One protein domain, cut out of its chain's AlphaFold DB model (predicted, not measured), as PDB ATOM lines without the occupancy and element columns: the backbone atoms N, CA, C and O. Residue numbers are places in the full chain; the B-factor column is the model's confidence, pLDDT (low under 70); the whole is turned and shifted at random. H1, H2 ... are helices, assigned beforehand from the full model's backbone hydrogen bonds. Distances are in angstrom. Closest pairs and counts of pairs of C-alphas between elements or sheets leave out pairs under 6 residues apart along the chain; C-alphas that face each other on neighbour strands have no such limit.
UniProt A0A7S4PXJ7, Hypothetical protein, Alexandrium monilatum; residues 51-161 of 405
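AT A GLANCE: This is residues 51 to 161 of the 405 residues of the protein "Hypothetical protein" of Alexandrium monilatum (UniProt A0A7S4PXJ7). The longest helix, H5, runs through the middle of a compact group of helices: H1 crosses it on one side, H2 and H3 pack at steep tilts near its residues 143 to 150, and H4 packs on H1 and is close to H5 but not clearly touching it. The 111 printed residues have five named helices, H1 to H5 in order, and no named strand: all helix, compact, radius of gyration of the C-alphas 12.9 A, spans 38 by 35 by 26 A.

IN THESE COORDINATES: H5, residues 143 to 161, measures 27.1 A and ends at C-alpha 161 (334.787, 406.630, 189.036). H1, residues 51 to 67, measures 23.8 A from C-alpha 51 (318.269, 409.177, 194.573). H2 is residues 74 to 83, H3 94 to 107, H4 123 to 136.

HOW THE PARTS SIT: H5 touches H1 at a steep tilt of 49 degrees, opposite ways; closest C-alphas, Leu 57 and Ser 152, 5.2 A. H5 touches H2 with residues 143 to 147 alone. Every O i to N i+4 pair is within hydrogen-bond range in H1, H3, H4 and H5; 4 of 6 in H2.

THE WHOLE: Residues 108 to 122 form the long link. Residues 69 and 110 are under pLDDT 70. The printed part has no cut.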
ATOM      1  N   GLU A  51     318.737 408.567 195.820       92.88
ATOM      2  CA  GLU A  51     318.269 409.177 194.573       92.88
ATOM      3  C   GLU A  51     319.119 408.766 193.360       92.88
ATOM      4  O   GLU A  51     318.574 408.424 192.307       92.88
ATOM      5  N   ASP A  52     320.450 408.725 193.498       90.00
ATOM      6  CA  ASP A  52     321.340 408.249 192.433       90.00
ATOM      7  C   ASP A  52     321.044 406.797 192.054       90.00
ATOM      8  O   ASP A  52     321.052 406.443 190.867       90.00
ATOM      9  N   VAL A  53     320.796 405.964 193.068       91.94
ATOM     10  CA  VAL A  53     320.494 404.539 192.924       91.94
ATOM     11  C   VAL A  53     319.146 404.343 192.233       91.94
ATOM     12  O   VAL A  53     319.070 403.606 191.247       91.94
ATOM     13  N   GLU A  54     318.106 405.043 192.686       93.38
ATOM     14  CA  GLU A  54     316.773 405.025 192.078       93.38
ATOM     15  C   GLU A  54     316.804 405.511 190.629       93.38
ATOM     16  O   GLU A  54     316.272 404.846 189.737       93.38
ATOM     17  N   THR A  55     317.480 406.630 190.370       93.75
ATOM     18  CA  THR A  55     317.602 407.207 189.027       93.75
ATOM     19  C   THR A  55     318.348 406.265 188.088       93.75
ATOM     20  O   THR A  55     317.934 406.089 186.940       93.75
ATOM     21  N   SER A  56     319.424 405.628 188.565       90.88
ATOM     22  CA  SER A  56     320.156 404.615 187.795       90.88
ATOM     23  C   SER A  56     319.231 403.454 187.421       90.88
ATOM     24  O   SER A  56     319.088 403.135 186.243       90.88
ATOM     25  N   LEU A  57     318.502 402.905 188.398       90.88
ATOM     26  CA  LEU A  57     317.583 401.789 188.175       90.88
ATOM     27  C   LEU A  57     316.440 402.134 187.215       90.88
ATOM     28  O   LEU A  57     316.138 401.364 186.303       90.88
ATOM     29  N   ILE A  58     315.803 403.291 187.398       91.81
ATOM     30  CA  ILE A  58     314.718 403.752 186.525       91.81
ATOM     31  C   ILE A  58     315.226 403.937 185.098       91.81
ATOM     32  O   ILE A  58     314.536 403.537 184.163       91.81
ATOM     33  N   THR A  59     316.418 404.510 184.928       92.38
ATOM     34  CA  THR A  59     317.013 404.739 183.607       92.38
ATOM     35  C   THR A  59     317.238 403.420 182.872       92.38
ATOM     36  O   THR A  59     316.830 403.292 181.716       92.38
ATOM     37  N   GLU A  60     317.808 402.419 183.543       91.88
ATOM     38  CA  GLU A  60     318.073 401.109 182.938       91.88
ATOM     39  C   GLU A  60     316.772 400.349 182.627       91.88
ATOM     40  O   GLU A  60     316.601 399.821 181.526       91.88
ATOM     41  N   LEU A  61     315.792 400.365 183.538       88.56
ATOM     42  CA  LEU A  61     314.475 399.760 183.297       88.56
ATOM     43  C   LEU A  61     313.713 400.455 182.158       88.56
ATOM     44  O   LEU A  61     313.120 399.789 181.309       88.56
ATOM     45  N   ALA A  62     313.737 401.787 182.099       88.50
ATOM     46  CA  ALA A  62     313.122 402.544 181.010       88.50
ATOM     47  C   ALA A  62     313.812 402.261 179.668       88.50
ATOM     48  O   ALA A  62     313.140 402.154 178.639       88.50
ATOM     49  N   GLY A  63     315.137 402.087 179.672       86.19
ATOM     50  CA  GLY A  63     315.909 401.649 178.511       86.19
ATOM     51  C   GLY A  63     315.437 400.294 177.979       86.19
ATOM     52  O   GLY A  63     315.232 400.150 176.769       86.19
ATOM     53  N   LEU A  64     315.170 399.333 178.870       84.25
ATOM     54  CA  LEU A  64     314.635 398.017 178.499       84.25
ATOM     55  C   LEU A  64     313.248 398.100 177.864       84.25
ATOM     56  O   LEU A  64     312.986 397.421 176.870       84.25
ATOM     57  N   VAL A  65     312.368 398.936 178.416       86.25
ATOM     58  CA  VAL A  65     311.008 399.116 177.886       86.25
ATOM     59  C   VAL A  65     311.034 399.797 176.517       86.25
ATOM     60  O   VAL A  65     310.297 399.395 175.622       86.25
ATOM     61  N   ARG A  66     311.894 400.804 176.331       87.75
ATOM     62  CA  ARG A  66     311.969 401.577 175.082       87.75
ATOM     63  C   ARG A  66     312.606 400.809 173.935       87.75
ATOM     64  O   ARG A  66     312.141 400.912 172.806       87.75
ATOM     65  N   THR A  67     313.706 400.114 174.203       83.38
ATOM     66  CA  THR A  67     314.489 399.470 173.140       83.38
ATOM     67  C   THR A  67     313.990 398.067 172.828       83.38
ATOM     68  O   THR A  67     314.246 397.567 171.736       83.38
ATOM     69  N   GLY A  68     313.330 397.409 173.790       76.75
ATOM     70  CA  GLY A  68     312.991 395.988 173.705       76.75
ATOM     71  C   GLY A  68     314.215 395.073 173.583       76.75
ATOM     72  O   GLY A  68     314.049 393.860 173.473       76.75
ATOM     73  N   GLN A  69     315.433 395.626 173.597       68.12
ATOM     74  CA  GLN A  69     316.646 394.859 173.412       68.12
ATOM     75  C   GLN A  69     317.024 394.161 174.717       68.12
ATOM     76  O   GLN A  69     316.894 394.758 175.793       68.12
ATOM     77  N   PRO A  70     317.478 392.898 174.635       73.06
ATOM     78  CA  PRO A  70     317.983 392.198 175.797       73.06
ATOM     79  C   PRO A  70     319.174 392.973 176.348       73.06
ATOM     80  O   PRO A  70     320.047 393.426 175.599       73.06
ATOM     81  N   HIS A  71     319.220 393.140 177.666       82.12
ATOM     82  CA  HIS A  71     320.345 393.824 178.277       82.12
ATOM     83  C   HIS A  71     321.642 393.072 177.946       82.12
ATOM     84  O   HIS A  71     321.670 391.840 177.959       82.12
ATOM     85  N   ARG A  72     322.768 393.779 177.781       89.62
ATOM     86  CA  ARG A  72     324.095 393.152 177.566       89.62
ATOM     87  C   ARG A  72     324.503 392.137 178.646       89.62
ATOM     88  O   ARG A  72     325.470 391.400 178.481       89.62
ATOM     89  N   PHE A  73     323.792 392.134 179.772       93.94
ATOM     90  CA  PHE A  73     323.982 391.215 180.884       93.94
ATOM     91  C   PHE A  73     323.136 389.943 180.792       93.94
ATOM     92  O   PHE A  73     323.505 388.960 181.424       93.94
ATOM     93  N   GLU A  74     322.057 389.912 180.005       95.56
ATOM     94  CA  GLU A  74     321.149 388.758 179.930       95.56
ATOM     95  C   GLU A  74     321.866 387.500 179.437       95.56
ATOM     96  O   GLU A  74     321.717 386.439 180.036       95.56
ATOM     97  N   ALA A  75     322.726 387.622 178.422       94.81
ATOM     98  CA  ALA A  75     323.506 386.495 177.909       94.81
ATOM     99  C   ALA A  75     324.462 385.908 178.965       94.81
ATOM    100  O   ALA A  75     324.599 384.692 179.077       94.81
ATOM    101  N   ALA A  76     325.097 386.764 179.773       95.06
ATOM    102  CA  ALA A  76     326.013 386.335 180.831       95.06
ATOM    103  C   ALA A  76     325.273 385.774 182.060       95.06
ATOM    104  O   ALA A  76     325.771 384.867 182.727       95.06
ATOM    105  N   LEU A  77     324.087 386.313 182.356       96.75
ATOM    106  CA  LEU A  77     323.257 385.917 183.490       96.75
ATOM    107  C   LEU A  77     322.381 384.701 183.205       96.75
ATOM    108  O   LEU A  77     322.025 384.014 184.152       96.75
ATOM    109  N   GLY A  78     322.048 384.409 181.946       96.94
ATOM    110  CA  GLY A  78     321.152 383.311 181.571       96.94
ATOM    111  C   GLY A  78     321.525 381.971 182.218       96.94
ATOM    112  O   GLY A  78     320.686 381.395 182.914       96.94
ATOM    113  N   PRO A  79     322.782 381.498 182.089       97.38
ATOM    114  CA  PRO A  79     323.224 380.263 182.736       97.38
ATOM    115  C   PRO A  79     323.168 380.320 184.272       97.38
ATOM    116  O   PRO A  79     322.758 379.354 184.908       97.38
ATOM    117  N   ILE A  80     323.535 381.459 184.873       97.31
ATOM    118  CA  ILE A  80     323.529 381.651 186.335       97.31
ATOM    119  C   ILE A  80     322.086 381.612 186.857       97.31
ATOM    120  O   ILE A  80     321.765 380.855 187.766       97.31
ATOM    121  N   HIS A  81     321.186 382.360 186.220       97.12
ATOM    122  CA  HIS A  81     319.761 382.395 186.541       97.12
ATOM    123  C   HIS A  81     319.096 381.022 186.366       97.12
ATOM    124  O   HIS A  81     318.182 380.679 187.111       97.12
ATOM    125  N   ALA A  82     319.518 380.227 185.379       97.19
ATOM    126  CA  ALA A  82     318.996 378.878 185.175       97.19
ATOM    127  C   ALA A  82     319.422 377.897 186.281       97.19
ATOM    128  O   ALA A  82     318.650 377.000 186.601       97.19
ATOM    129  N   SER A  83     320.612 378.078 186.864       97.31
ATOM    130  CA  SER A  83     321.137 377.203 187.924       97.31
ATOM    131  C   SER A  83     320.578 377.463 189.325       97.31
ATOM    132  O   SER A  83     320.723 376.618 190.203       97.31
ATOM    133  N   LEU A  84     319.970 378.628 189.558       97.44
ATOM    134  CA  LEU A  84     319.521 379.036 190.887       97.44
ATOM    135  C   LEU A  84     318.081 378.581 191.170       97.44
ATOM    136  O   LEU A  84     317.263 378.517 190.244       97.44
ATOM    137  N   PRO A  85     317.743 378.295 192.442       97.12
ATOM    138  CA  PRO A  85     316.387 377.923 192.817       97.12
ATOM    139  C   PRO A  85     315.420 379.078 192.539       97.12
ATOM    140  O   PRO A  85     315.717 380.250 192.778       97.12
ATOM    141  N   ARG A  86     314.243 378.738 192.011       97.44
ATOM    142  CA  ARG A  86     313.184 379.697 191.681       97.44
ATOM    143  C   ARG A  86     312.070 379.619 192.714       97.44
ATOM    144  O   ARG A  86     311.770 378.550 193.238       97.44
ATOM    145  N   ASN A  87     311.439 380.754 192.979       95.19
ATOM    146  CA  ASN A  87     310.251 380.831 193.818       95.19
ATOM    147  C   ASN A  87     309.011 380.273 193.087       95.19
ATOM    148  O   ASN A  87     309.070 379.899 191.914       95.19
ATOM    149  N   ALA A  88     307.857 380.276 193.764       96.12
ATOM    150  CA  ALA A  88     306.582 379.812 193.206       96.12
ATOM    151  C   ALA A  88     306.134 380.557 191.928       96.12
ATOM    152  O   ALA A  88     305.283 380.066 191.193       96.12
ATOM    153  N   HIS A  89     306.710 381.728 191.645       95.06
ATOM    154  CA  HIS A  89     306.446 382.522 190.444       95.06
ATOM    155  C   HIS A  89     307.469 382.285 189.322       95.06
ATOM    156  O   HIS A  89     307.408 382.954 188.295       95.06
ATOM    157  N   GLY A  90     308.422 381.363 189.499       95.38
ATOM    158  CA  GLY A  90     309.471 381.086 188.514       95.38
ATOM    159  C   GLY A  90     310.614 382.110 188.488       95.38
ATOM    160  O   GLY A  90     311.442 382.061 187.571       95.38
ATOM    161  N   ASN A  91     310.684 382.995 189.489       96.88
ATOM    162  CA  ASN A  91     311.656 384.086 189.603       96.88
ATOM    163  C   ASN A  91     312.635 383.864 190.765       96.88
ATOM    164  O   ASN A  91     312.412 383.017 191.629       96.88
ATOM    165  N   LEU A  92     313.707 384.654 190.822       97.12
ATOM    166  CA  LEU A  92     314.683 384.593 191.910       97.12
ATOM    167  C   LEU A  92     314.195 385.362 193.144       97.12
ATOM    168  O   LEU A  92     313.674 386.476 193.029       97.12
ATOM    169  N   ALA A  93     314.390 384.785 194.331       94.81
ATOM    170  CA  ALA A  93     314.195 385.485 195.597       94.81
ATOM    171  C   ALA A  93     315.419 386.379 195.931       94.81
ATOM    172  O   ALA A  93     316.455 386.312 195.261       94.81
ATOM    173  N   PRO A  94     315.319 387.294 196.919       92.56
ATOM    174  CA  PRO A  94     316.367 388.289 197.168       92.56
ATOM    175  C   PRO A  94     317.754 387.706 197.482       92.56
ATOM    176  O   PRO A  94     318.767 388.324 197.150       92.56
ATOM    177  N   ALA A  95     317.840 386.532 198.114       92.38
ATOM    178  CA  ALA A  95     319.120 385.880 198.393       92.38
ATOM    179  C   ALA A  95     319.784 385.372 197.100       92.38
ATOM    180  O   ALA A  95     320.965 385.622 196.859       92.38
ATOM    181  N   GLU A  96     319.001 384.750 196.223       95.44
ATOM    182  CA  GLU A  96     319.430 384.217 194.933       95.44
ATOM    183  C   GLU A  96     319.845 385.337 193.983       95.44
ATOM    184  O   GLU A  96     320.812 385.186 193.247       95.44
ATOM    185  N   VAL A  97     319.188 386.499 194.042       95.25
ATOM    186  CA  VAL A  97     319.601 387.694 193.290       95.25
ATOM    187  C   VAL A  97     320.994 388.166 193.717       95.25
ATOM    188  O   VAL A  97     321.824 388.453 192.855       95.25
ATOM    189  N   ARG A  98     321.284 388.217 195.029       93.75
ATOM    190  CA  ARG A  98     322.629 388.576 195.528       93.75
ATOM    191  C   ARG A  98     323.668 387.562 195.073       93.75
ATOM    192  O   ARG A  98     324.725 387.962 194.592       93.75
ATOM    193  N   SER A  99     323.338 386.273 195.164       93.38
ATOM    194  CA  SER A  99     324.195 385.189 194.676       93.38
ATOM    195  C   SER A  99     324.466 385.320 193.174       93.38
ATOM    196  O   SER A  99     325.621 385.298 192.752       93.38
ATOM    197  N   ALA A 100     323.433 385.556 192.361       95.50
ATOM    198  CA  ALA A 100     323.562 385.690 190.913       95.50
ATOM    199  C   ALA A 100     324.448 386.876 190.509       95.50
ATOM    200  O   ALA A 100     325.329 386.731 189.660       95.50
ATOM    201  N   LEU A 101     324.241 388.042 191.132       94.62
ATOM    202  CA  LEU A 101     325.063 389.230 190.895       94.62
ATOM    203  C   LEU A 101     326.498 389.023 191.382       94.62
ATOM    204  O   LEU A 101     327.436 389.380 190.672       94.62
ATOM    205  N   GLY A 102     326.679 388.390 192.545       91.62
ATOM    206  CA  GLY A 102     327.991 388.001 193.053       91.62
ATOM    207  C   GLY A 102     328.745 387.116 192.063       91.62
ATOM    208  O   GLY A 102     329.875 387.433 191.706       91.62
ATOM    209  N   GLN A 103     328.105 386.069 191.534       92.62
ATOM    210  CA  GLN A 103     328.699 385.189 190.521       92.62
ATOM    211  C   GLN A 103     329.003 385.918 189.205       92.62
ATOM    212  O   GLN A 103     330.048 385.682 188.594       92.62
ATOM    213  N   LEU A 104     328.108 386.803 188.756       93.38
ATOM    214  CA  LEU A 104     328.305 387.594 187.542       93.38
ATOM    215  C   LEU A 104     329.546 388.486 187.655       93.38
ATOM    216  O   LEU A 104     330.381 388.490 186.748       93.38
ATOM    217  N   PHE A 105     329.661 389.244 188.748       90.12
ATOM    218  CA  PHE A 105     330.769 390.173 188.941       90.12
ATOM    219  C   PHE A 105     332.062 389.457 189.334       90.12
ATOM    220  O   PHE A 105     333.111 389.866 188.856       90.12
ATOM    221  N   ALA A 106     332.003 388.317 190.030       86.44
ATOM    222  CA  ALA A 106     333.181 387.485 190.296       86.44
ATOM    223  C   ALA A 106     333.823 386.923 189.014       86.44
ATOM    224  O   ALA A 106     335.043 386.774 188.947       86.44
ATOM    225  N   LYS A 107     333.024 386.630 187.974       86.56
ATOM    226  CA  LYS A 107     333.545 386.225 186.653       86.56
ATOM    227  C   LYS A 107     334.204 387.378 185.897       86.56
ATOM    228  O   LYS A 107     334.995 387.135 184.985       86.56
ATOM    229  N   ARG A 108     333.869 388.625 186.233       83.75
ATOM    230  CA  ARG A 108     334.499 389.804 185.640       83.75
ATOM    231  C   ARG A 108     335.739 390.165 186.454       83.75
ATOM    232  O   ARG A 108     335.669 390.217 187.678       83.75
ATOM    233  N   PRO A 109     336.892 390.409 185.811       72.62
ATOM    234  CA  PRO A 109     338.107 390.707 186.544       72.62
ATOM    235  C   PRO A 109     337.923 391.877 187.518       72.62
ATOM    236  O   PRO A 109     337.670 393.001 187.098       72.62
ATOM    237  N   GLY A 110     338.090 391.574 188.807       66.94
ATOM    238  CA  GLY A 110     338.272 392.509 189.917       66.94
ATOM    239  C   GLY A 110     337.065 393.309 190.391       66.94
ATOM    240  O   GLY A 110     337.235 394.384 190.957       66.94
ATOM    241  N   TRP A 111     335.856 392.788 190.213       80.50
ATOM    242  CA  TRP A 111     334.673 393.360 190.849       80.50
ATOM    243  C   TRP A 111     334.084 392.335 191.823       80.50
ATOM    244  O   TRP A 111     333.448 391.373 191.407       80.50
ATOM    245  N   THR A 112     334.281 392.517 193.131       82.88
ATOM    246  CA  THR A 112     333.464 391.829 194.147       82.88
ATOM    247  C   THR A 112     332.460 392.837 194.674       82.88
ATOM    248  O   THR A 112     332.834 393.806 195.323       82.88
ATOM    249  N   LEU A 113     331.183 392.656 194.346       85.19
ATOM    250  CA  LEU A 113     330.138 393.566 194.800       85.19
ATOM    251  C   LEU A 113     329.961 393.414 196.316       85.19
ATOM    252  O   LEU A 113     329.743 392.294 196.798       85.19
ATOM    253  N   LYS A 114     330.021 394.529 197.048       85.44
ATOM    254  CA  LYS A 114     329.771 394.530 198.491       85.44
ATOM    255  C   LYS A 114     328.342 394.067 198.779       85.44
ATOM    256  O   LYS A 114     327.407 394.375 198.037       85.44
ATOM    257  N   GLY A 115     328.170 393.308 199.859       81.75
ATOM    258  CA  GLY A 115     326.882 392.796 200.348       81.75
ATOM    259  C   GLY A 115     326.323 391.630 199.549       81.75
ATOM    260  O   GLY A 115     325.158 391.256 199.711       81.75
ATOM    261  N   THR A 116     327.148 391.029 198.690       79.69
ATOM    262  CA  THR A 116     326.828 389.727 198.097       79.69
ATOM    263  C   THR A 116     327.049 388.587 199.084       79.69
ATOM    264  O   THR A 116     326.395 387.552 198.965       79.69
ATOM    265  N   ARG A 117     327.910 388.781 200.095       75.75
ATOM    266  CA  ARG A 117     328.130 387.806 201.164       75.75
ATOM    267  C   ARG A 117     327.123 387.973 202.306       75.75
ATOM    268  O   ARG A 117     326.696 389.090 202.604       75.75
ATOM    269  N   PRO A 118     326.745 386.874 202.979       72.62
ATOM    270  CA  PRO A 118     325.950 386.961 204.195       72.62
ATOM    271  C   PRO A 118     326.718 387.736 205.277       72.62
ATOM    272  O   PRO A 118     327.902 387.495 205.493       72.62
ATOM    273  N   GLY A 119     326.037 388.670 205.945       74.44
ATOM    274  CA  GLY A 119     326.611 389.499 207.014       74.44
ATOM    275  C   GLY A 119     327.341 390.763 206.547       74.44
ATOM    276  O   GLY A 119     327.672 391.598 207.382       74.44
ATOM    277  N   GLU A 120     327.557 390.943 205.242       77.50
ATOM    278  CA  GLU A 120     328.140 392.173 204.706       77.50
ATOM    279  C   GLU A 120     327.038 393.210 204.443       77.50
ATOM    280  O   GLU A 120     326.082 392.966 203.701       77.50
ATOM    281  N   GLU A 121     327.160 394.382 205.066       74.25
ATOM    282  CA  GLU A 121     326.200 395.467 204.911       74.25
ATOM    283  C   GLU A 121     326.479 396.227 203.607       74.25
ATOM    284  O   GLU A 121     327.376 397.063 203.529       74.25
ATOM    285  N   ALA A 122     325.700 395.946 202.558       84.56
ATOM    286  CA  ALA A 122     325.640 396.816 201.385       84.56
ATOM    287  C   ALA A 122     324.252 397.405 201.241       84.56
ATOM    288  O   ALA A 122     323.330 396.804 200.671       84.56
ATOM    289  N   TRP A 123     324.126 398.622 201.752       89.12
ATOM    290  CA  TRP A 123     322.893 399.380 201.675       89.12
ATOM    291  C   TRP A 123     322.445 399.564 200.214       89.12
ATOM    292  O   TRP A 123     321.256 399.444 199.955       89.12
ATOM    293  N   VAL A 124     323.364 399.737 199.245       90.25
ATOM    294  CA  VAL A 124     323.015 399.930 197.819       90.25
ATOM    295  C   VAL A 124     322.294 398.718 197.243       90.25
ATOM    296  O   VAL A 124     321.227 398.855 196.649       90.25
ATOM    297  N   LEU A 125     322.855 397.520 197.429       90.31
ATOM    298  CA  LEU A 125     322.250 396.296 196.909       90.31
ATOM    299  C   LEU A 125     320.924 396.007 197.616       90.31
ATOM    300  O   LEU A 125     319.932 395.702 196.960       90.31
ATOM    301  N   THR A 126     320.887 396.181 198.937       91.31
ATOM    302  CA  THR A 126     319.668 396.015 199.742       91.31
ATOM    303  C   THR A 126     318.569 396.981 199.294       91.31
ATOM    304  O   THR A 126     317.412 396.589 199.137       91.31
ATOM    305  N   HIS A 127     318.929 398.235 199.027       92.81
ATOM    306  CA  HIS A 127     318.018 399.274 198.570       92.81
ATOM    307  C   HIS A 127     317.487 398.984 197.159       92.81
ATOM    308  O   HIS A 127     316.275 399.007 196.955       92.81
ATOM    309  N   LEU A 128     318.350 398.596 196.212       91.06
ATOM    310  CA  LEU A 128     317.941 398.175 194.865       91.06
ATOM    311  C   LEU A 128     316.989 396.974 194.888       91.06
ATOM    312  O   LEU A 128     315.990 396.949 194.168       91.06
ATOM    313  N   GLN A 129     317.282 395.976 195.722       90.19
ATOM    314  CA  GLN A 129     316.428 394.801 195.867       90.19
ATOM    315  C   GLN A 129     315.065 395.150 196.454       90.19
ATOM    316  O   GLN A 129     314.055 394.642 195.968       90.19
ATOM    317  N   LYS A 130     315.029 396.038 197.453       92.31
ATOM    318  CA  LYS A 130     313.783 396.540 198.032       92.31
ATOM    319  C   LYS A 130     312.946 397.279 196.986       92.31
ATOM    320  O   LYS A 130     311.800 396.906 196.771       92.31
ATOM    321  N   LEU A 131     313.543 398.231 196.267       92.12
ATOM    322  CA  LEU A 131     312.871 398.995 195.207       92.12
ATOM    323  C   LEU A 131     312.241 398.095 194.144       92.12
ATOM    324  O   LEU A 131     311.121 398.331 193.692       92.12
ATOM    325  N   MET A 132     312.950 397.047 193.733       89.88
ATOM    326  CA  MET A 132     312.386 396.080 192.801       89.88
ATOM    327  C   MET A 132     311.311 395.199 193.429       89.88
ATOM    328  O   MET A 132     310.321 394.915 192.765       89.88
ATOM    329  N   GLY A 133     311.496 394.749 194.672       90.94
ATOM    330  CA  GLY A 133     310.493 393.964 195.389       90.94
ATOM    331  C   GLY A 133     309.161 394.707 195.469       90.94
ATOM    332  O   GLY A 133     308.124 394.134 195.127       90.94
ATOM    333  N   ASP A 134     309.222 395.996 195.807       93.25
ATOM    334  CA  ASP A 134     308.073 396.897 195.879       93.25
ATOM    335  C   ASP A 134     307.406 397.056 194.499       93.25
ATOM    336  O   ASP A 134     306.188 396.928 194.373       93.25
ATOM    337  N   ARG A 135     308.192 397.235 193.427       90.81
ATOM    338  CA  ARG A 135     307.670 397.371 192.049       90.81
ATOM    339  C   ARG A 135     307.099 396.081 191.463       90.81
ATOM    340  O   ARG A 135     306.159 396.126 190.673       90.81
ATOM    341  N   LEU A 136     307.677 394.933 191.803       92.19
ATOM    342  CA  LEU A 136     307.285 393.629 191.262       92.19
ATOM    343  C   LEU A 136     306.197 392.948 192.101       92.19
ATOM    344  O   LEU A 136     305.741 391.864 191.722       92.19
ATOM    345  N   GLY A 137     305.770 393.569 193.207       93.62
ATOM    346  CA  GLY A 137     304.756 393.034 194.113       93.62
ATOM    347  C   GLY A 137     305.215 391.753 194.808       93.62
ATOM    348  O   GLY A 137     304.443 390.807 194.919       93.62
ATOM    349  N   GLY A 138     306.495 391.666 195.178       90.75
ATOM    350  CA  GLY A 138     307.059 390.500 195.871       90.75
ATOM    351  C   GLY A 138     307.216 389.230 195.021       90.75
ATOM    352  O   GLY A 138     307.667 388.209 195.534       90.75
ATOM    353  N   ARG A 139     306.922 389.269 193.714       94.19
ATOM    354  CA  ARG A 139     306.993 388.091 192.822       94.19
ATOM    355  C   ARG A 139     308.408 387.574 192.550       94.19
ATOM    356  O   ARG A 139     308.559 386.566 191.864       94.19
ATOM    357  N   GLY A 140     309.441 388.223 193.081       93.50
ATOM    358  CA  GLY A 140     310.843 387.940 192.780       93.50
ATOM    359  C   GLY A 140     311.317 388.626 191.501       93.50
ATOM    360  O   GLY A 140     310.604 389.437 190.917       93.50
ATOM    361  N   VAL A 141     312.541 388.306 191.091       95.88
ATOM    362  CA  VAL A 141     313.279 388.986 190.018       95.88
ATOM    363  C   VAL A 141     313.516 388.019 188.864       95.88
ATOM    364  O   VAL A 141     314.101 386.954 189.071       95.88
ATOM    365  N   GLY A 142     313.047 388.369 187.667       95.81
ATOM    366  CA  GLY A 142     313.306 387.607 186.448       95.81
ATOM    367  C   GLY A 142     314.668 387.935 185.834       95.81
ATOM    368  O   GLY A 142     315.408 388.798 186.311       95.81
ATOM    369  N   LEU A 143     315.015 387.254 184.738       96.06
ATOM    370  CA  LEU A 143     316.306 387.437 184.060       96.06
ATOM    371  C   LEU A 143     316.511 388.875 183.555       96.06
ATOM    372  O   LEU A 143     317.614 389.407 183.668       96.06
ATOM    373  N   ARG A 144     315.460 389.507 183.020       94.25
ATOM    374  CA  ARG A 144     315.539 390.866 182.465       94.25
ATOM    375  C   ARG A 144     315.734 391.901 183.568       94.25
ATOM    376  O   ARG A 144     316.600 392.763 183.456       94.25
ATOM    377  N   GLU A 145     314.987 391.778 184.662       94.44
ATOM    378  CA  GLU A 145     315.114 392.647 185.834       94.44
ATOM    379  C   GLU A 145     316.478 392.464 186.511       94.44
ATOM    380  O   GLU A 145     317.131 393.441 186.873       94.44
ATOM    381  N   LEU A 146     316.964 391.222 186.611       95.81
ATOM    382  CA  LEU A 146     318.301 390.925 187.120       95.81
ATOM    383  C   LEU A 146     319.393 391.567 186.254       95.81
ATOM    384  O   LEU A 146     320.385 392.086 186.770       95.81
ATOM    385  N   ALA A 147     319.215 391.559 184.936       94.88
ATOM    386  CA  ALA A 147     320.142 392.196 184.017       94.88
ATOM    387  C   ALA A 147     320.099 393.733 184.115       94.88
ATOM    388  O   ALA A 147     321.156 394.364 184.052       94.88
ATOM    389  N   ALA A 148     318.920 394.320 184.357       93.06
ATOM    390  CA  ALA A 148     318.750 395.745 184.656       93.06
ATOM    391  C   ALA A 148     319.454 396.153 185.959       93.06
ATOM    392  O   ALA A 148     320.106 397.195 186.018       93.06
ATOM    393  N   LEU A 149     319.378 395.323 187.004       93.56
ATOM    394  CA  LEU A 149     320.128 395.552 188.243       93.56
ATOM    395  C   LEU A 149     321.633 395.570 188.004       93.56
ATOM    396  O   LEU A 149     322.319 396.473 188.478       93.56
ATOM    397  N   ALA A 150     322.150 394.577 187.274       94.00
ATOM    398  CA  ALA A 150     323.570 394.510 186.949       94.00
ATOM    399  C   ALA A 150     324.021 395.757 186.168       94.00
ATOM    400  O   ALA A 150     325.079 396.320 186.455       94.00
ATOM    401  N   ALA A 151     323.185 396.231 185.238       92.88
ATOM    402  CA  ALA A 151     323.368 397.494 184.527       92.88
ATOM    403  C   ALA A 151     323.445 398.694 185.459       92.88
ATOM    404  O   ALA A 151     324.382 399.485 185.375       92.88
ATOM    405  N   SER A 152     322.491 398.778 186.382       92.56
ATOM    406  CA  SER A 152     322.354 399.888 187.318       92.56
ATOM    407  C   SER A 152     323.573 399.983 188.228       92.56
ATOM    408  O   SER A 152     324.094 401.076 188.443       92.56
ATOM    409  N   LEU A 153     324.064 398.838 188.713       92.31
ATOM    410  CA  LEU A 153     325.276 398.743 189.526       92.31
ATOM    411  C   LEU A 153     326.526 399.158 188.746       92.31
ATOM    412  O   LEU A 153     327.332 399.935 189.254       92.31
ATOM    413  N   GLU A 154     326.678 398.709 187.497       91.69
ATOM    414  CA  GLU A 154     327.789 399.148 186.643       91.69
ATOM    415  C   GLU A 154     327.692 400.642 186.291       91.69
ATOM    416  O   GLU A 154     328.703 401.338 186.204       91.69
ATOM    417  N   GLY A 155     326.479 401.166 186.111       91.19
ATOM    418  CA  GLY A 155     326.214 402.592 185.944       91.19
ATOM    419  C   GLY A 155     326.645 403.406 187.162       91.19
ATOM    420  O   GLY A 155     327.348 404.402 187.008       91.19
ATOM    421  N   LEU A 156     326.289 402.955 188.368       91.38
ATOM    422  CA  LEU A 156     326.689 403.592 189.626       91.38
ATOM    423  C   LEU A 156     328.209 403.558 189.824       91.38
ATOM    424  O   LEU A 156     328.792 404.591 190.139       91.38
ATOM    425  N   ALA A 157     328.862 402.426 189.548       89.69
ATOM    426  CA  ALA A 157     330.320 402.319 189.612       89.69
ATOM    427  C   ALA A 157     331.015 403.292 188.639       89.69
ATOM    428  O   ALA A 157     331.958 403.984 189.014       89.69
ATOM    429  N   ARG A 158     330.505 403.433 187.405       91.06
ATOM    430  CA  ARG A 158     331.023 404.424 186.442       91.06
ATOM    431  C   ARG A 158     330.806 405.868 186.901       91.06
ATOM    432  O   ARG A 158     331.684 406.706 186.683       91.06
ATOM    433  N   LYS A 159     329.660 406.177 187.521       91.94
ATOM    434  CA  LYS A 159     329.395 407.504 188.106       91.94
ATOM    435  C   LYS A 159     330.380 407.813 189.234       91.94
ATOM    436  O   LYS A 159     330.953 408.900 189.232       91.94
ATOM    437  N   GLU A 160     330.633 406.855 190.124       91.25
ATOM    438  CA  GLU A 160     331.623 406.982 191.201       91.25
ATOM    439  C   GLU A 160     333.032 407.247 190.653       91.25
ATOM    440  O   GLU A 160     333.677 408.214 191.058       91.25
ATOM    441  N   ALA A 161     333.487 406.445 189.684       92.06
ATOM    442  CA  ALA A 161     334.787 406.630 189.036       92.06
ATOM    443  C   ALA A 161     334.900 408.013 188.369       92.06
ATOM    444  O   ALA A 161     335.897 408.717 188.528       92.06
TER     445      ALA A 161